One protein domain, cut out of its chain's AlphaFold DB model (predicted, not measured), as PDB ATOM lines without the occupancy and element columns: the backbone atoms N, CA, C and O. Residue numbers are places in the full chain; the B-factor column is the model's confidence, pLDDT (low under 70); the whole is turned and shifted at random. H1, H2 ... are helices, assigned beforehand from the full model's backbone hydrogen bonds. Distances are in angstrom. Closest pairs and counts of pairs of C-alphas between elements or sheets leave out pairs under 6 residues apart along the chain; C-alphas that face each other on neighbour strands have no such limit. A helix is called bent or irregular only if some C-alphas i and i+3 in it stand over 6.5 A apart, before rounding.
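What this domain is: This is residues 518 to 547 and 653 to 759 of the 759 residues of the protein "Ufd2P_core domain-containing protein" of Atta cephalotes (UniProt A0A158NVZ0). An elongated helical body has two long helices, H4 and H7, side by side, with H6 slanted on H7 and short H2 packed on H6. Tiny H3 packs on H2 toward the H1 end, and tiny H5 packs on H4; residues 541 to 547, of which 541 to 546 belong to H1, stick out at one end, and the tail of residues 749 to 759 sticks out at the other. The printed part has 137 residues with seven named helices, H1 to H7 in order along the chain, and no named strand: the class is all helix. It is only just compact, close to loose, with a radius of gyration of the C-alphas of 17.1 A, and spans 58 by 31 by 27 A.

Where its parts are: After residues 518 to 532, which hold no named element, H1 covers residues 533 to 546, 19.9 A long, beginning at C-alpha 533 (239.709, 154.310, 170.894). H2 is residues 653 to 660, 10.3 A, and H3 is residues 679 to 682, 5.0 A. H4, the longest helix, is residues 687 to 702, 21.5 A, from C-alpha 687 (236.629, 161.628, 157.781); it is neither bent nor irregular, but only just: C-alphas 688 and 691 are 6.1 A apart. H5 is residues 705 to 708, 5.1 A, and H6 is residues 714 to 725, 16.3 A. H7 is residues 733 to 746, 20.2 A, ending at C-alpha 746 (221.974, 172.446, 147.824).

How they stand to each other: H1 touches no helix; it is close to H3 but not clearly touching, the closest C-alphas being those of Trp 539 and Cys 679, 7.7 A apart. H2 touches H3, closest at the C-alphas of Leu 658 and Phe 681, 5.7 A. H2 touches H6 at a steep tilt of 39 degrees, the same way, closest at C-alphas Glu 653 and Pro 715, 5.5 A. H6, with residues 720 to 724 alone, touches H7 at a steep tilt of 45 degrees, opposite ways, closest at C-alphas Val 724 and Ile 736, 6.5 A. H4 touches H7 at a shallow tilt of 31 degrees, the same way, closest at C-alphas Ala 693 and Ile 739, 5.8 A. H4, with residues 696 to 700 alone, touches H5, closest at C-alphas Leu 700 and Val 707, 6.8 A. H4 and H6 are near each other, while H1 and H7 are apart. Every O i to N i+4 pair is within hydrogen-bond range in H2, H6 and H7, against 9 of 10 in H1 and 11 of 12 in H4; H3 and H5 are too short for such a pair.

The domain as a whole: The C-alphas farthest apart are those of Lys 545 and Gly 756, 58.9 A. Residues 548 to 652 are not printed, and C-alphas 547 and 653 are 24.1 A apart across this cut. Of the links printed whole, H2 to H3 is long, with 18 residues. Mean pLDDT of the printed part is 84.1; it is under 70 at residue 667, residues 710 to 713 and residues 748 to 759, where 759 is the chain's last residue.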
ATOM      1  N   SER A 518     244.906 142.319 157.212       90.81
ATOM      2  CA  SER A 518     245.613 142.629 155.958       90.81
ATOM      3  C   SER A 518     245.027 143.828 155.187       90.81
ATOM      4  O   SER A 518     245.078 143.853 153.953       90.81
ATOM      5  N   SER A 519     244.420 144.800 155.877       93.44
ATOM      6  CA  SER A 519     244.090 146.092 155.259       93.44
ATOM      7  C   SER A 519     245.367 146.775 154.763       93.44
ATOM      8  O   SER A 519     246.377 146.824 155.466       93.44
ATOM      9  N   PHE A 520     245.335 147.323 153.547       92.50
ATOM     10  CA  PHE A 520     246.484 148.020 152.960       92.50
ATOM     11  C   PHE A 520     246.813 149.358 153.645       92.50
ATOM     12  O   PHE A 520     247.967 149.803 153.598       92.50
ATOM     13  N   VAL A 521     245.807 149.980 154.263       89.69
ATOM     14  CA  VAL A 521     245.877 151.262 154.973       89.69
ATOM     15  C   VAL A 521     245.363 151.052 156.397       89.69
ATOM     16  O   VAL A 521     244.362 150.362 156.602       89.69
ATOM     17  N   ASP A 522     246.066 151.615 157.375       87.81
ATOM     18  CA  ASP A 522     245.722 151.507 158.790       87.81
ATOM     19  C   ASP A 522     244.954 152.753 159.242       87.81
ATOM     20  O   ASP A 522     245.430 153.869 159.058       87.81
ATOM     21  N   ILE A 523     243.780 152.559 159.845       91.06
ATOM     22  CA  ILE A 523     242.928 153.640 160.357       91.06
ATOM     23  C   ILE A 523     243.019 153.807 161.882       91.06
ATOM     24  O   ILE A 523     242.271 154.606 162.444       91.06
ATOM     25  N   LYS A 524     243.858 153.037 162.603       86.44
ATOM     26  CA  LYS A 524     243.857 152.940 164.089       86.44
ATOM     27  C   LYS A 524     243.924 154.273 164.836       86.44
ATOM     28  O   LYS A 524     243.314 154.377 165.899       86.44
ATOM     29  N   ASN A 525     244.606 155.269 164.277       88.31
ATOM     30  CA  ASN A 525     244.828 156.566 164.919       88.31
ATOM     31  C   ASN A 525     243.707 157.593 164.668       88.31
ATOM     32  O   ASN A 525     243.676 158.617 165.348       88.31
ATOM     33  N   ASP A 526     242.793 157.333 163.729       92.06
ATOM     34  CA  ASP A 526     241.760 158.299 163.338       92.06
ATOM     35  C   ASP A 526     240.670 158.456 164.410       92.06
ATOM     36  O   ASP A 526     240.291 157.500 165.101       92.06
ATOM     37  N   THR A 527     240.093 159.659 164.495       93.88
ATOM     38  CA  THR A 527     238.867 159.913 165.265       93.88
ATOM     39  C   THR A 527     237.696 159.103 164.704       93.88
ATOM     40  O   THR A 527     237.662 158.766 163.522       93.88
ATOM     41  N   ARG A 528     236.740 158.737 165.562       95.69
ATOM     42  CA  ARG A 528     235.706 157.724 165.282       95.69
ATOM     43  C   ARG A 528     234.314 158.318 165.360       95.69
ATOM     44  O   ARG A 528     234.016 159.011 166.333       95.69
ATOM     45  N   LEU A 529     233.442 157.936 164.422       94.56
ATOM     46  CA  LEU A 529     232.085 158.483 164.306       94.56
ATOM     47  C   LEU A 529     231.308 158.493 165.625       94.56
ATOM     48  O   LEU A 529     230.601 159.464 165.886       94.56
ATOM     49  N   LYS A 530     231.451 157.471 166.483       93.50
ATOM     50  CA  LYS A 530     230.842 157.496 167.826       93.50
ATOM     51  C   LYS A 530     231.666 156.842 168.939       93.50
ATOM     52  O   LYS A 530     231.648 157.363 170.053       93.50
ATOM     53  N   LEU A 531     232.390 155.754 168.666       93.50
ATOM     54  CA  LEU A 531     233.153 155.031 169.696       93.50
ATOM     55  C   LEU A 531     234.414 155.785 170.163       93.50
ATOM     56  O   LEU A 531     234.913 156.707 169.516       93.50
ATOM     57  N   THR A 532     234.938 155.429 171.327       92.94
ATOM     58  CA  THR A 532     236.285 155.793 171.791       92.94
ATOM     59  C   THR A 532     237.328 154.809 171.260       92.94
ATOM     60  O   THR A 532     237.009 153.691 170.853       92.94
ATOM     61  N   SER A 533     238.606 155.193 171.297       91.75
ATOM     62  CA  SER A 533     239.709 154.310 170.894       91.75
ATOM     63  C   SER A 533     239.799 153.038 171.751       91.75
ATOM     64  O   SER A 533     240.236 152.004 171.251       91.75
ATOM     65  N   GLN A 534     239.347 153.087 173.012       93.00
ATOM     66  CA  GLN A 534     239.258 151.910 173.879       93.00
ATOM     67  C   GLN A 534     238.134 150.967 173.429       93.00
ATOM     68  O   GLN A 534     238.403 149.792 173.193       93.00
ATOM     69  N   GLU A 535     236.911 151.472 173.234       94.19
ATOM     70  CA  GLU A 535     235.773 150.658 172.774       94.19
ATOM     71  C   GLU A 535     236.053 150.006 171.408       94.19
ATOM     72  O   GLU A 535     235.728 148.838 171.207       94.19
ATOM     73  N   VAL A 536     236.722 150.713 170.484       92.94
ATOM     74  CA  VAL A 536     237.158 150.125 169.203       92.94
ATOM     75  C   VAL A 536     238.188 149.013 169.417       92.94
ATOM     76  O   VAL A 536     238.060 147.958 168.801       92.94
ATOM     77  N   ALA A 537     239.175 149.196 170.298       91.75
ATOM     78  CA  ALA A 537     240.185 148.172 170.576       91.75
ATOM     79  C   ALA A 537     239.604 146.935 171.292       91.75
ATOM     80  O   ALA A 537     240.059 145.813 171.065       91.75
ATOM     81  N   GLU A 538     238.598 147.112 172.149       94.12
ATOM     82  CA  GLU A 538     237.862 146.018 172.791       94.12
ATOM     83  C   GLU A 538     236.964 145.279 171.787       94.12
ATOM     84  O   GLU A 538     236.984 144.046 171.733       94.12
ATOM     85  N   TRP A 539     236.260 146.015 170.921       94.00
ATOM     86  CA  TRP A 539     235.461 145.446 169.835       94.00
ATOM     87  C   TRP A 539     236.316 144.682 168.814       94.00
ATOM     88  O   TRP A 539     235.960 143.565 168.443       94.00
ATOM     89  N   GLN A 540     237.480 145.209 168.418       91.25
ATOM     90  CA  GLN A 540     238.424 144.515 167.533       91.25
ATOM     91  C   GLN A 540     238.917 143.198 168.153       91.25
ATOM     92  O   GLN A 540     238.808 142.156 167.511       91.25
ATOM     93  N   LYS A 541     239.334 143.197 169.428       91.62
ATOM     94  CA  LYS A 541     239.736 141.975 170.164       91.62
ATOM     95  C   LYS A 541     238.612 140.951 170.338       91.62
ATOM     96  O   LYS A 541     238.884 139.772 170.576       91.62
ATOM     97  N   HIS A 542     237.352 141.383 170.295       92.50
ATOM     98  CA  HIS A 542     236.205 140.482 170.224       92.50
ATOM     99  C   HIS A 542     236.052 139.917 168.805       92.50
ATOM    100  O   HIS A 542     235.913 138.705 168.638       92.50
ATOM    101  N   LEU A 543     236.129 140.775 167.787       91.69
ATOM    102  CA  LEU A 543     235.934 140.422 166.382       91.69
ATOM    103  C   LEU A 543     237.025 139.465 165.866       91.69
ATOM    104  O   LEU A 543     236.701 138.506 165.178       91.69
ATOM    105  N   GLU A 544     238.277 139.619 166.307       89.56
ATOM    106  CA  GLU A 544     239.378 138.658 166.096       89.56
ATOM    107  C   GLU A 544     239.081 137.237 166.616       89.56
ATOM    108  O   GLU A 544     239.679 136.272 166.142       89.56
ATOM    109  N   LYS A 545     238.176 137.093 167.595       91.31
ATOM    110  CA  LYS A 545     237.810 135.803 168.208       91.31
ATOM    111  C   LYS A 545     236.520 135.216 167.645       91.31
ATOM    112  O   LYS A 545     236.366 133.998 167.646       91.31
ATOM    113  N   THR A 546     235.577 136.059 167.217       91.88
ATOM    114  CA  THR A 546     234.242 135.625 166.769       91.88
ATOM    115  C   THR A 546     234.060 135.639 165.254       91.88
ATOM    116  O   THR A 546     233.220 134.898 164.742       91.88
ATOM    117  N   HIS A 547     234.847 136.422 164.515       91.44
ATOM    118  CA  HIS A 547     234.759 136.518 163.063       91.44
ATOM    119  C   HIS A 547     235.859 135.702 162.368       91.44
ATOM    120  O   HIS A 547     237.036 135.779 162.709       91.44
ATOM    121  N   GLU A 653     226.216 155.488 149.854       93.75
ATOM    122  CA  GLU A 653     225.396 154.274 149.758       93.75
ATOM    123  C   GLU A 653     225.886 153.144 150.687       93.75
ATOM    124  O   GLU A 653     225.076 152.510 151.367       93.75
ATOM    125  N   VAL A 654     227.204 152.923 150.795       94.44
ATOM    126  CA  VAL A 654     227.789 151.963 151.756       94.44
ATOM    127  C   VAL A 654     227.572 152.421 153.206       94.44
ATOM    128  O   VAL A 654     227.210 151.614 154.063       94.44
ATOM    129  N   LEU A 655     227.733 153.715 153.497       94.00
ATOM    130  CA  LEU A 655     227.464 154.281 154.823       94.00
ATOM    131  C   LEU A 655     225.974 154.202 155.190       94.00
ATOM    132  O   LEU A 655     225.645 153.894 156.336       94.00
ATOM    133  N   LEU A 656     225.075 154.423 154.226       91.88
ATOM    134  CA  LEU A 656     223.634 154.236 154.386       91.88
ATOM    135  C   LEU A 656     223.321 152.767 154.697       91.88
ATOM    136  O   LEU A 656     222.706 152.501 155.722       91.88
ATOM    137  N   SER A 657     223.826 151.823 153.897       91.75
ATOM    138  CA  SER A 657     223.695 150.373 154.125       91.75
ATOM    139  C   SER A 657     224.116 149.949 155.544       91.75
ATOM    140  O   SER A 657     223.443 149.133 156.180       91.75
ATOM    141  N   LEU A 658     225.181 150.545 156.090       91.38
ATOM    142  CA  LEU A 658     225.671 150.263 157.446       91.38
ATOM    143  C   LEU A 658     224.845 150.904 158.574       91.38
ATOM    144  O   LEU A 658     224.779 150.334 159.668       91.38
ATOM    145  N   LEU A 659     224.205 152.048 158.320       88.81
ATOM    146  CA  LEU A 659     223.243 152.677 159.233       88.81
ATOM    147  C   LEU A 659     221.911 151.918 159.269       88.81
ATOM    148  O   LEU A 659     221.352 151.684 160.340       88.81
ATOM    149  N   THR A 660     221.401 151.532 158.100       87.06
ATOM    150  CA  THR A 660     220.064 150.947 157.919       87.06
ATOM    151  C   THR A 660     220.034 149.433 158.103       87.06
ATOM    152  O   THR A 660     218.957 148.863 158.262       87.06
ATOM    153  N   GLN A 661     221.202 148.782 158.065       85.62
ATOM    154  CA  GLN A 661     221.376 147.325 158.056       85.62
ATOM    155  C   GLN A 661     220.723 146.634 156.839       85.62
ATOM    156  O   GLN A 661     220.481 145.427 156.853       85.62
ATOM    157  N   THR A 662     220.464 147.385 155.762       86.31
ATOM    158  CA  THR A 662     219.999 146.862 154.466       86.31
ATOM    159  C   THR A 662     221.174 146.687 153.509       86.31
ATOM    160  O   THR A 662     222.200 147.345 153.660       86.31
ATOM    161  N   ALA A 663     221.033 145.861 152.469       85.12
ATOM    162  CA  ALA A 663     222.014 145.840 151.382       85.12
ATOM    163  C   ALA A 663     222.092 147.213 150.663       85.12
ATOM    164  O   ALA A 663     221.116 147.976 150.721       85.12
ATOM    165  N   PRO A 664     223.198 147.520 149.958       85.25
ATOM    166  CA  PRO A 664     223.259 148.629 149.001       85.25
ATOM    167  C   PRO A 664     222.116 148.572 147.966       85.25
ATOM    168  O   PRO A 664     221.470 147.536 147.789       85.25
ATOM    169  N   GLY A 665     221.820 149.696 147.318       74.94
ATOM    170  CA  GLY A 665     220.744 149.848 146.331       74.94
ATOM    171  C   GLY A 665     219.305 149.860 146.874       74.94
ATOM    172  O   GLY A 665     218.371 150.036 146.092       74.94
ATOM    173  N   ASN A 666     219.079 149.684 148.183       74.69
ATOM    174  CA  ASN A 666     217.726 149.735 148.756       74.69
ATOM    175  C   ASN A 666     217.199 151.187 148.837       74.69
ATOM    176  O   ASN A 666     217.912 152.056 149.338       74.69
ATOM    177  N   PRO A 667     215.962 151.473 148.379       61.53
ATOM    178  CA  PRO A 667     215.575 152.832 147.983       61.53
ATOM    179  C   PRO A 667     215.332 153.811 149.143       61.53
ATOM    180  O   PRO A 667     215.742 154.966 149.045       61.53
ATOM    181  N   LEU A 668     214.678 153.385 150.231       71.06
ATOM    182  CA  LEU A 668     214.488 154.188 151.449       71.06
ATOM    183  C   LEU A 668     214.469 153.297 152.705       71.06
ATOM    184  O   LEU A 668     213.808 152.255 152.697       71.06
ATOM    185  N   PRO A 669     215.110 153.714 153.814       77.12
ATOM    186  CA  PRO A 669     214.916 153.083 155.113       77.12
ATOM    187  C   PRO A 669     213.629 153.547 155.800       77.12
ATOM    188  O   PRO A 669     213.122 154.644 155.562       77.12
ATOM    189  N   LYS A 670     213.137 152.731 156.737       76.50
ATOM    190  CA  LYS A 670     212.103 153.155 157.689       76.50
ATOM    191  C   LYS A 670     212.756 154.004 158.781       76.50
ATOM    192  O   LYS A 670     213.706 153.551 159.414       76.50
ATOM    193  N   LEU A 671     212.246 155.216 158.986       78.69
ATOM    194  CA  LEU A 671     212.669 156.124 160.055       78.69
ATOM    195  C   LEU A 671     211.625 156.146 161.191       78.69
ATOM    196  O   LEU A 671     210.435 155.989 160.904       78.69
ATOM    197  N   PRO A 672     212.031 156.375 162.456       76.25
ATOM    198  CA  PRO A 672     213.414 156.516 162.928       76.25
ATOM    199  C   PRO A 672     214.196 155.192 162.875       76.25
ATOM    200  O   PRO A 672     213.607 154.115 162.949       76.25
ATOM    201  N   LEU A 673     215.527 155.272 162.755       80.25
ATOM    202  CA  LEU A 673     216.394 154.092 162.880       80.25
ATOM    203  C   LEU A 673     216.414 153.566 164.332       80.25
ATOM    204  O   LEU A 673     216.130 154.330 165.261       80.25
ATOM    205  N   PRO A 674     216.779 152.286 164.552       75.25
ATOM    206  CA  PRO A 674     217.006 151.743 165.889       75.25
ATOM    207  C   PRO A 674     218.035 152.556 166.687       75.25
ATOM    208  O   PRO A 674     219.055 152.985 166.153       75.25
ATOM    209  N   GLN A 675     217.783 152.720 167.987       70.38
ATOM    210  CA  GLN A 675     218.614 153.530 168.887       70.38
ATOM    211  C   GLN A 675     220.024 152.938 169.113       70.38
ATOM    212  O   GLN A 675     220.976 153.669 169.407       70.38
ATOM    213  N   GLU A 676     220.166 151.620 168.940       73.75
ATOM    214  CA  GLU A 676     221.448 150.916 168.909       73.75
ATOM    215  C   GLU A 676     221.973 150.812 167.470       73.75
ATOM    216  O   GLU A 676     221.400 150.141 166.611       73.75
ATOM    217  N   VAL A 677     223.097 151.485 167.215       79.75
ATOM    218  CA  VAL A 677     223.759 151.541 165.906       79.75
ATOM    219  C   VAL A 677     224.902 150.530 165.883       79.75
ATOM    220  O   VAL A 677     225.661 150.436 166.849       79.75
ATOM    221  N   THR A 678     225.056 149.788 164.783       85.56
ATOM    222  CA  THR A 678     226.059 148.715 164.709       85.56
ATOM    223  C   THR A 678     227.485 149.236 164.916       85.56
ATOM    224  O   THR A 678     227.871 150.283 164.390       85.56
ATOM    225  N   CYS A 679     228.309 148.450 165.621       88.06
ATOM    226  CA  CYS A 679     229.733 148.752 165.811       88.06
ATOM    227  C   CYS A 679     230.488 148.905 164.476       88.06
ATOM    228  O   CYS A 679     231.425 149.691 164.391       88.06
ATOM    229  N   LYS A 680     230.026 148.227 163.411       90.38
ATOM    230  CA  LYS A 680     230.585 148.350 162.054       90.38
ATOM    231  C   LYS A 680     230.528 149.775 161.503       90.38
ATOM    232  O   LYS A 680     231.423 150.145 160.760       90.38
ATOM    233  N   PHE A 681     229.497 150.549 161.849       93.19
ATOM    234  CA  PHE A 681     229.393 151.962 161.478       93.19
ATOM    235  C   PHE A 681     230.111 152.858 162.496       93.19
ATOM    236  O   PHE A 681     230.921 153.703 162.132       93.19
ATOM    237  N   THR A 682     229.843 152.670 163.792       93.88
ATOM    238  CA  THR A 682     230.301 153.593 164.848       93.88
ATOM    239  C   THR A 682     231.811 153.551 165.121       93.88
ATOM    240  O   THR A 682     232.336 154.486 165.740       93.88
ATOM    241  N   ALA A 683     232.500 152.511 164.633       95.12
ATOM    242  CA  ALA A 683     233.957 152.364 164.619       95.12
ATOM    243  C   ALA A 683     234.651 152.917 163.353       95.12
ATOM    244  O   ALA A 683     235.878 152.859 163.277       95.12
ATOM    245  N   LEU A 684     233.923 153.437 162.354       96.06
ATOM    246  CA  LEU A 684     234.550 154.047 161.173       96.06
ATOM    247  C   LEU A 684     235.180 155.415 161.506       96.06
ATOM    248  O   LEU A 684     234.756 156.067 162.472       96.06
ATOM    249  N   PRO A 685     236.182 155.869 160.727       96.12
ATOM    250  CA  PRO A 685     236.748 157.207 160.864       96.12
ATOM    251  C   PRO A 685     235.722 158.325 160.642       96.12
ATOM    252  O   PRO A 685     234.847 158.203 159.787       96.12
ATOM    253  N   GLU A 686     235.854 159.450 161.351       96.06
ATOM    254  CA  GLU A 686     234.993 160.630 161.130       96.06
ATOM    255  C   GLU A 686     235.144 161.200 159.705       96.06
ATOM    256  O   GLU A 686     234.159 161.628 159.096       96.06
ATOM    257  N   TRP A 687     236.346 161.109 159.122       96.06
ATOM    258  CA  TRP A 687     236.629 161.628 157.781       96.06
ATOM    259  C   TRP A 687     235.887 160.895 156.650       96.06
ATOM    260  O   TRP A 687     235.611 161.512 155.627       96.06
ATOM    261  N   TYR A 688     235.443 159.642 156.848       97.06
ATOM    262  CA  TYR A 688     234.590 158.929 155.873       97.06
ATOM    263  C   TYR A 688     233.289 159.699 155.570       97.06
ATOM    264  O   TYR A 688     232.700 159.533 154.505       97.06
ATOM    265  N   VAL A 689     232.837 160.524 156.520       96.44
ATOM    266  CA  VAL A 689     231.640 161.370 156.428       96.44
ATOM    267  C   VAL A 689     232.027 162.826 156.148       96.44
ATOM    268  O   VAL A 689     231.362 163.497 155.357       96.44
ATOM    269  N   GLU A 690     233.102 163.324 156.770       96.50
ATOM    270  CA  GLU A 690     233.520 164.724 156.636       96.50
ATOM    271  C   GLU A 690     234.011 165.077 155.224       96.50
ATOM    272  O   GLU A 690     233.657 166.143 154.711       96.50
ATOM    273  N   ASP A 691     234.757 164.174 154.578       97.62
ATOM    274  CA  ASP A 691     235.264 164.341 153.213       97.62
ATOM    275  C   ASP A 691     234.125 164.571 152.208       97.62
ATOM    276  O   ASP A 691     234.235 165.428 151.332       97.62
ATOM    277  N   ILE A 692     233.014 163.834 152.356       97.38
ATOM    278  CA  ILE A 692     231.824 163.956 151.498       97.38
ATOM    279  C   ILE A 692     231.225 165.358 151.650       97.38
ATOM    280  O   ILE A 692     230.947 166.028 150.655       97.38
ATOM    281  N   ALA A 693     231.041 165.814 152.892       96.31
ATOM    282  CA  ALA A 693     230.437 167.112 153.162       96.31
ATOM    283  C   ALA A 693     231.318 168.268 152.652       96.31
ATOM    284  O   ALA A 693     230.821 169.184 151.999       96.31
ATOM    285  N   GLU A 694     232.633 168.206 152.879       96.25
ATOM    286  CA  GLU A 694     233.572 169.231 152.411       96.25
ATOM    287  C   GLU A 694     233.694 169.267 150.883       96.25
ATOM    288  O   GLU A 694     233.653 170.346 150.287       96.25
ATOM    289  N   PHE A 695     233.762 168.099 150.236       97.38
ATOM    290  CA  PHE A 695     233.731 167.991 148.779       97.38
ATOM    291  C   PHE A 695     232.456 168.606 148.183       97.38
ATOM    292  O   PHE A 695     232.530 169.297 147.163       97.38
ATOM    293  N   LEU A 696     231.295 168.398 148.814       95.25
ATOM    294  CA  LEU A 696     230.026 168.953 148.340       95.25
ATOM    295  C   LEU A 696     229.965 170.475 148.504       95.25
ATOM    296  O   LEU A 696     229.657 171.152 147.523       95.25
ATOM    297  N   VAL A 697     230.327 171.033 149.670       94.00
ATOM    298  CA  VAL A 697     230.401 172.499 149.862       94.00
ATOM    299  C   VAL A 697     231.364 173.130 148.849       94.00
ATOM    300  O   VAL A 697     231.010 174.104 148.185       94.00
ATOM    301  N   PHE A 698     232.553 172.546 148.664       95.69
ATOM    302  CA  PHE A 698     233.523 173.017 147.674       95.69
ATOM    303  C   PHE A 698     232.956 172.980 146.249       95.69
ATOM    304  O   PHE A 698     233.070 173.951 145.500       95.69
ATOM    305  N   THR A 699     232.358 171.858 145.847       94.25
ATOM    306  CA  THR A 699     231.905 171.665 144.463       94.25
ATOM    307  C   THR A 699     230.694 172.540 144.151       94.25
ATOM    308  O   THR A 699     230.634 173.113 143.067       94.25
ATOM    309  N   LEU A 700     229.786 172.746 145.109       91.62
ATOM    310  CA  LEU A 700     228.698 173.722 144.996       91.62
ATOM    311  C   LEU A 700     229.226 175.165 144.896       91.62
ATOM    312  O   LEU A 700     228.681 175.955 144.127       91.62
ATOM    313  N   GLN A 701     230.312 175.501 145.600       91.62
ATOM    314  CA  GLN A 701     230.946 176.823 145.534       91.62
ATOM    315  C   GLN A 701     231.665 177.097 144.199       91.62
ATOM    316  O   GLN A 701     231.556 178.201 143.667       91.62
ATOM    317  N   PHE A 702     232.430 176.135 143.665       91.88
ATOM    318  CA  PHE A 702     233.346 176.374 142.535       91.88
ATOM    319  C   PHE A 702     232.940 175.723 141.208       91.88
ATOM    320  O   PHE A 702     233.387 176.177 140.154       91.88
ATOM    321  N   CYS A 703     232.117 174.673 141.224       91.00
ATOM    322  CA  CYS A 703     231.678 173.964 140.020       91.00
ATOM    323  C   CYS A 703     230.234 173.419 140.148       91.00
ATOM    324  O   CYS A 703     230.005 172.224 139.939       91.00
ATOM    325  N   PRO A 704     229.229 174.259 140.486       89.25
ATOM    326  CA  PRO A 704     227.892 173.799 140.883       89.25
ATOM    327  C   PRO A 704     227.186 172.911 139.849       89.25
ATOM    328  O   PRO A 704     226.435 172.018 140.231       89.25
ATOM    329  N   GLY A 705     227.464 173.082 138.551       87.44
ATOM    330  CA  GLY A 705     226.926 172.223 137.484       87.44
ATOM    331  C   GLY A 705     227.354 170.749 137.563       87.44
ATOM    332  O   GLY A 705     226.680 169.892 137.004       87.44
ATOM    333  N   VAL A 706     228.423 170.410 138.294       87.56
ATOM    334  CA  VAL A 706     228.765 169.005 138.583       87.56
ATOM    335  C   VAL A 706     227.694 168.356 139.459       87.56
ATOM    336  O   VAL A 706     227.353 167.202 139.232       87.56
ATOM    337  N   VAL A 707     227.125 169.100 140.411       83.56
ATOM    338  CA  VAL A 707     226.132 168.601 141.373       83.56
ATOM    339  C   VAL A 707     224.708 168.824 140.849       83.56
ATOM    340  O   VAL A 707     223.933 167.879 140.722       83.56
ATOM    341  N   ILE A 708     224.376 170.065 140.482       78.62
ATOM    342  CA  ILE A 708     223.000 170.516 140.204       78.62
ATOM    343  C   ILE A 708     222.447 169.967 138.877       78.62
ATOM    344  O   ILE A 708     221.241 169.762 138.759       78.62
ATOM    345  N   SER A 709     223.289 169.685 137.876       71.62
ATOM    346  CA  SER A 709     222.846 169.226 136.545       71.62
ATOM    347  C   SER A 709     222.482 167.731 136.493       71.62
ATOM    348  O   SER A 709     222.917 167.019 135.592       71.62
ATOM    349  N   GLY A 710     221.693 167.256 137.459       60.19
ATOM    350  CA  GLY A 710     221.106 165.911 137.469       60.19
ATOM    351  C   GLY A 710     222.022 164.772 137.929       60.19
ATOM    352  O   GLY A 710     221.618 163.623 137.816       60.19
ATOM    353  N   ASN A 711     223.219 165.057 138.463       60.81
ATOM    354  CA  ASN A 711     224.159 164.022 138.935       60.81
ATOM    355  C   ASN A 711     224.046 163.725 140.449       60.81
ATOM    356  O   ASN A 711     224.879 163.002 140.991       60.81
ATOM    357  N   MET A 712     223.068 164.305 141.160       63.94
ATOM    358  CA  MET A 712     222.764 163.924 142.546       63.94
ATOM    359  C   MET A 712     221.848 162.701 142.567       63.94
ATOM    360  O   MET A 712     220.625 162.834 142.600       63.94
ATOM    361  N   ASP A 713     222.445 161.513 142.572       69.00
ATOM    362  CA  ASP A 713     221.696 160.266 142.708       69.00
ATOM    363  C   ASP A 713     221.002 160.175 144.083       69.00
ATOM    364  O   ASP A 713     221.542 160.591 145.116       69.00
ATOM    365  N   ASN A 714     219.814 159.559 144.105       76.81
ATOM    366  CA  ASN A 714     218.985 159.397 145.308       76.81
ATOM    367  C   ASN A 714     219.733 158.880 146.562       76.81
ATOM    368  O   ASN A 714     219.449 159.411 147.638       76.81
ATOM    369  N   PRO A 715     220.684 157.917 146.496       83.75
ATOM    370  CA  PRO A 715     221.383 157.425 147.688       83.75
ATOM    371  C   PRO A 715     222.093 158.519 148.491       83.75
ATOM    372  O   PRO A 715     222.081 158.467 149.719       83.75
ATOM    373  N   LEU A 716     222.657 159.537 147.828       89.69
ATOM    374  CA  LEU A 716     223.382 160.616 148.501       89.69
ATOM    375  C   LEU A 716     222.433 161.569 149.236       89.69
ATOM    376  O   LEU A 716     222.682 161.898 150.394       89.69
ATOM    377  N   ILE A 717     221.322 161.969 148.607       88.62
ATOM    378  CA  ILE A 717     220.287 162.789 149.260       88.62
ATOM    379  C   ILE A 717     219.639 162.017 150.418       88.62
ATOM    380  O   ILE A 717     219.529 162.555 151.521       88.62
ATOM    381  N   THR A 718     219.276 160.748 150.206       89.50
ATOM    382  CA  THR A 718     218.732 159.878 151.258       89.50
ATOM    383  C   THR A 718     219.708 159.750 152.425       89.50
ATOM    384  O   THR A 718     219.295 159.900 153.570       89.50
ATOM    385  N   TRP A 719     221.002 159.542 152.170       91.88
ATOM    386  CA  TRP A 719     222.019 159.458 153.219       91.88
ATOM    387  C   TRP A 719     222.177 160.769 154.005       91.88
ATOM    388  O   TRP A 719     222.115 160.735 155.235       91.88
ATOM    389  N   LEU A 720     222.298 161.921 153.329       91.94
ATOM    390  CA  LEU A 720     222.392 163.237 153.983       91.94
ATOM    391  C   LEU A 720     221.190 163.485 154.916       91.94
ATOM    392  O   LEU A 720     221.367 163.895 156.062       91.94
ATOM    393  N   LEU A 721     219.972 163.187 154.448       90.00
ATOM    394  CA  LEU A 721     218.744 163.331 155.235       90.00
ATOM    395  C   LEU A 721     218.683 162.341 156.407       90.00
ATOM    396  O   LEU A 721     218.372 162.743 157.525       90.00
ATOM    397  N   VAL A 722     219.014 161.064 156.182       90.12
ATOM    398  CA  VAL A 722     219.010 160.027 157.228       90.12
ATOM    399  C   VAL A 722     219.976 160.386 158.356       90.12
ATOM    400  O   VAL A 722     219.571 160.323 159.513       90.12
ATOM    401  N   VAL A 723     221.196 160.847 158.049       89.88
ATOM    402  CA  VAL A 723     222.170 161.260 159.077       89.88
ATOM    403  C   VAL A 723     221.657 162.446 159.905       89.88
ATOM    404  O   VAL A 723     221.779 162.425 161.131       89.88
ATOM    405  N   VAL A 724     221.024 163.446 159.279       89.69
ATOM    406  CA  VAL A 724     220.416 164.587 159.997       89.69
ATOM    407  C   VAL A 724     219.212 164.160 160.843       89.69
ATOM    408  O   VAL A 724     219.027 164.676 161.946       89.69
ATOM    409  N   CYS A 725     218.424 163.181 160.391       88.06
ATOM    410  CA  CYS A 725     217.338 162.589 161.175       88.06
ATOM    411  C   CYS A 725     217.821 161.663 162.309       88.06
ATOM    412  O   CYS A 725     217.034 161.350 163.204       88.06
ATOM    413  N   THR A 726     219.085 161.226 162.310       86.12
ATOM    414  CA  THR A 726     219.639 160.317 163.329       86.12
ATOM    415  C   THR A 726     220.945 160.845 163.946       86.12
ATOM    416  O   THR A 726     221.974 160.166 163.913       86.12
ATOM    417  N   PRO A 727     220.931 162.033 164.589       85.62
ATOM    418  CA  PRO A 727     222.140 162.665 165.123       85.62
ATOM    419  C   PRO A 727     222.819 161.826 166.217       85.62
ATOM    420  O   PRO A 727     224.028 161.886 166.388       85.62
ATOM    421  N   HIS A 728     222.072 160.965 166.917       86.38
ATOM    422  CA  HIS A 728     222.606 160.042 167.923       86.38
ATOM    423  C   HIS A 728     223.535 158.947 167.351       86.38
ATOM    424  O   HIS A 728     224.144 158.198 168.124       86.38
ATOM    425  N   CYS A 729     223.650 158.825 166.024       86.00
ATOM    426  CA  CYS A 729     224.602 157.941 165.348       86.00
ATOM    427  C   CYS A 729     226.034 158.499 165.327       86.00
ATOM    428  O   CYS A 729     226.971 157.708 165.224       86.00
ATOM    429  N   ILE A 730     226.207 159.822 165.441       91.56
ATOM    430  CA  ILE A 730     227.495 160.521 165.326       91.56
ATOM    431  C   ILE A 730     227.735 161.361 166.590       91.56
ATOM    432  O   ILE A 730     226.913 162.184 166.974       91.56
ATOM    433  N   ARG A 731     228.878 161.168 167.256       91.44
ATOM    434  CA  ARG A 731     229.246 161.883 168.493       91.44
ATOM    435  C   ARG A 731     229.684 163.328 168.236       91.44
ATOM    436  O   ARG A 731     229.520 164.166 169.116       91.44
ATOM    437  N   ASN A 732     230.265 163.615 167.072       93.44
ATOM    438  CA  ASN A 732     230.747 164.948 166.712       93.44
ATOM    439  C   ASN A 732     229.590 165.827 166.171       93.44
ATOM    440  O   ASN A 732     229.115 165.582 165.059       93.44
ATOM    441  N   PRO A 733     229.139 166.870 166.900       92.62
ATOM    442  CA  PRO A 733     228.028 167.712 166.455       92.62
ATOM    443  C   PRO A 733     228.406 168.643 165.294       92.62
ATOM    444  O   PRO A 733     227.535 169.026 164.516       92.62
ATOM    445  N   TYR A 734     229.689 168.991 165.138       93.75
ATOM    446  CA  TYR A 734     230.156 169.849 164.045       93.75
ATOM    447  C   TYR A 734     230.044 169.143 162.691       93.75
ATOM    448  O   TYR A 734     229.696 169.772 161.697       93.75
ATOM    449  N   LEU A 735     230.248 167.825 162.668       93.56
ATOM    450  CA  LEU A 735     230.069 166.994 161.479       93.56
ATOM    451  C   LEU A 735     228.604 166.982 161.007       93.56
ATOM    452  O   LEU A 735     228.331 167.127 159.817       93.56
ATOM    453  N   ILE A 736     227.653 166.913 161.944       93.31
ATOM    454  CA  ILE A 736     226.214 167.026 161.652       93.31
ATOM    455  C   ILE A 736     225.879 168.443 161.155       93.31
ATOM    456  O   ILE A 736     225.142 168.594 160.183       93.31
ATOM    457  N   ALA A 737     226.461 169.488 161.756       93.62
ATOM    458  CA  ALA A 737     226.286 170.866 161.293       93.62
ATOM    459  C   ALA A 737     226.811 171.080 159.856       93.62
ATOM    460  O   ALA A 737     226.126 171.717 159.059       93.62
ATOM    461  N   LYS A 738     227.956 170.480 159.494       92.81
ATOM    462  CA  LYS A 738     228.533 170.500 158.133       92.81
ATOM    463  C   LYS A 738     227.612 169.824 157.103       92.81
ATOM    464  O   LYS A 738     227.498 170.281 155.971       92.81
ATOM    465  N   ILE A 739     226.889 168.771 157.497       93.69
ATOM    466  CA  ILE A 739     225.870 168.116 156.655       93.69
ATOM    467  C   ILE A 739     224.617 168.997 156.494       93.69
ATOM    468  O   ILE A 739     224.050 169.076 155.404       93.69
ATOM    469  N   ILE A 740     224.198 169.705 157.547       92.12
ATOM    470  CA  ILE A 740     223.090 170.674 157.473       92.12
ATOM    471  C   ILE A 740     223.468 171.871 156.580       92.12
ATOM    472  O   ILE A 740     222.639 172.324 155.792       92.12
ATOM    473  N   GLU A 741     224.720 172.337 156.634       92.06
ATOM    474  CA  GLU A 741     225.267 173.343 155.713       92.06
ATOM    475  C   GLU A 741     225.189 172.866 154.254       92.06
ATOM    476  O   GLU A 741     224.655 173.585 153.410       92.06
ATOM    477  N   VAL A 742     225.612 171.630 153.956       91.75
ATOM    478  CA  VAL A 742     225.464 171.023 152.618       91.75
ATOM    479  C   VAL A 742     224.007 171.048 152.147       91.75
ATOM    480  O   VAL A 742     223.738 171.514 151.042       91.75
ATOM    481  N   LEU A 743     223.050 170.613 152.973       89.44
ATOM    482  CA  LEU A 743     221.625 170.633 152.613       89.44
ATOM    483  C   LEU A 743     221.084 172.058 152.387       89.44
ATOM    484  O   LEU A 743     220.252 172.267 151.500       89.44
ATOM    485  N   PHE A 744     221.573 173.048 153.139       87.69
ATOM    486  CA  PHE A 744     221.226 174.459 152.948       87.69
ATOM    487  C   PHE A 744     221.807 175.037 151.645       87.69
ATOM    488  O   PHE A 744     221.122 175.785 150.949       87.69
ATOM    489  N   VAL A 745     223.038 174.665 151.278       85.31
ATOM    490  CA  VAL A 745     223.708 175.115 150.041       85.31
ATOM    491  C   VAL A 745     223.197 174.372 148.792       85.31
ATOM    492  O   VAL A 745     223.229 174.931 147.698       85.31
ATOM    493  N   ILE A 746     222.658 173.154 148.925       81.81
ATOM    494  CA  ILE A 746     221.974 172.446 147.824       81.81
ATOM    495  C   ILE A 746     220.631 173.109 147.477       81.81
ATOM    496  O   ILE A 746     220.242 173.135 146.310       81.81
ATOM    497  N   ASN A 747     219.903 173.641 148.464       70.06
ATOM    498  CA  ASN A 747     218.580 174.221 148.241       70.06
ATOM    499  C   ASN A 747     218.688 175.627 147.600       70.06
ATOM    500  O   ASN A 747     219.192 176.546 148.247       70.06
ATOM    501  N   PRO A 748     218.177 175.857 146.371       57.12
ATOM    502  CA  PRO A 748     218.274 177.164 145.711       57.12
ATOM    503  C   PRO A 748     217.316 178.216 146.299       57.12
ATOM    504  O   PRO A 748     217.529 179.414 146.114       57.12
ATOM    505  N   SER A 749     216.274 177.796 147.026       52.41
ATOM    506  CA  SER A 749     215.178 178.667 147.490       52.41
ATOM    507  C   SER A 749     215.628 179.875 148.339       52.41
ATOM    508  O   SER A 749     215.091 180.963 148.132       52.41
ATOM    509  N   PRO A 750     216.610 179.762 149.264       46.53
ATOM    510  CA  PRO A 750     217.100 180.904 150.046       46.53
ATOM    511  C   PRO A 750     218.108 181.792 149.295       46.53
ATOM    512  O   PRO A 750     218.393 182.910 149.728       46.53
ATOM    513  N   GLN A 751     218.707 181.302 148.203       43.16
ATOM    514  CA  GLN A 751     219.964 181.854 147.680       43.16
ATOM    515  C   GLN A 751     219.804 183.156 146.890       43.16
ATOM    516  O   GLN A 751     220.745 183.954 146.849       43.16
ATOM    517  N   VAL A 752     218.606 183.408 146.349       41.41
ATOM    518  CA  VAL A 752     218.249 184.606 145.561       41.41
ATOM    519  C   VAL A 752     218.596 185.918 146.286       41.41
ATOM    520  O   VAL A 752     218.936 186.902 145.638       41.41
ATOM    521  N   ASN A 753     218.584 185.926 147.625       37.41
ATOM    522  CA  ASN A 753     218.828 187.120 148.444       37.41
ATOM    523  C   ASN A 753     220.221 187.195 149.107       37.41
ATOM    524  O   ASN A 753     220.511 188.197 149.764       37.41
ATOM    525  N   LEU A 754     221.074 186.165 148.988       36.78
ATOM    526  CA  LEU A 754     222.311 186.056 149.787       36.78
ATOM    527  C   LEU A 754     223.606 185.905 148.977       36.78
ATOM    528  O   LEU A 754     224.604 186.526 149.345       36.78
ATOM    529  N   LEU A 755     223.620 185.152 147.869       39.16
ATOM    530  CA  LEU A 755     224.858 184.979 147.086       39.16
ATOM    531  C   LEU A 755     225.307 186.267 146.373       39.16
ATOM    532  O   LEU A 755     226.500 186.471 146.171       39.16
ATOM    533  N   GLY A 756     224.388 187.199 146.104       36.88
ATOM    534  CA  GLY A 756     224.687 188.519 145.530       36.88
ATOM    535  C   GLY A 756     225.442 189.501 146.444       36.88
ATOM    536  O   GLY A 756     225.479 190.688 146.133       36.88
ATOM    537  N   LYS A 757     225.994 189.054 147.585       35.47
ATOM    538  CA  LYS A 757     226.741 189.893 148.547       35.47
ATOM    539  C   LYS A 757     228.138 189.375 148.927       35.47
ATOM    540  O   LYS A 757     228.780 189.994 149.769       35.47
ATOM    541  N   TYR A 758     228.612 188.277 148.328       32.41
ATOM    542  CA  TYR A 758     229.920 187.672 148.647       32.41
ATOM    543  C   TYR A 758     230.751 187.239 147.419       32.41
ATOM    544  O   TYR A 758     231.685 186.442 147.559       32.41
ATOM    545  N   CYS A 759     230.438 187.789 146.241       34.28
ATOM    546  CA  CYS A 759     231.275 187.734 145.037       34.28
ATOM    547  C   CYS A 759     232.093 189.024 144.903       34.28
ATOM    548  O   CYS A 759     231.458 190.099 144.984       34.28
TER     549      CYS A 759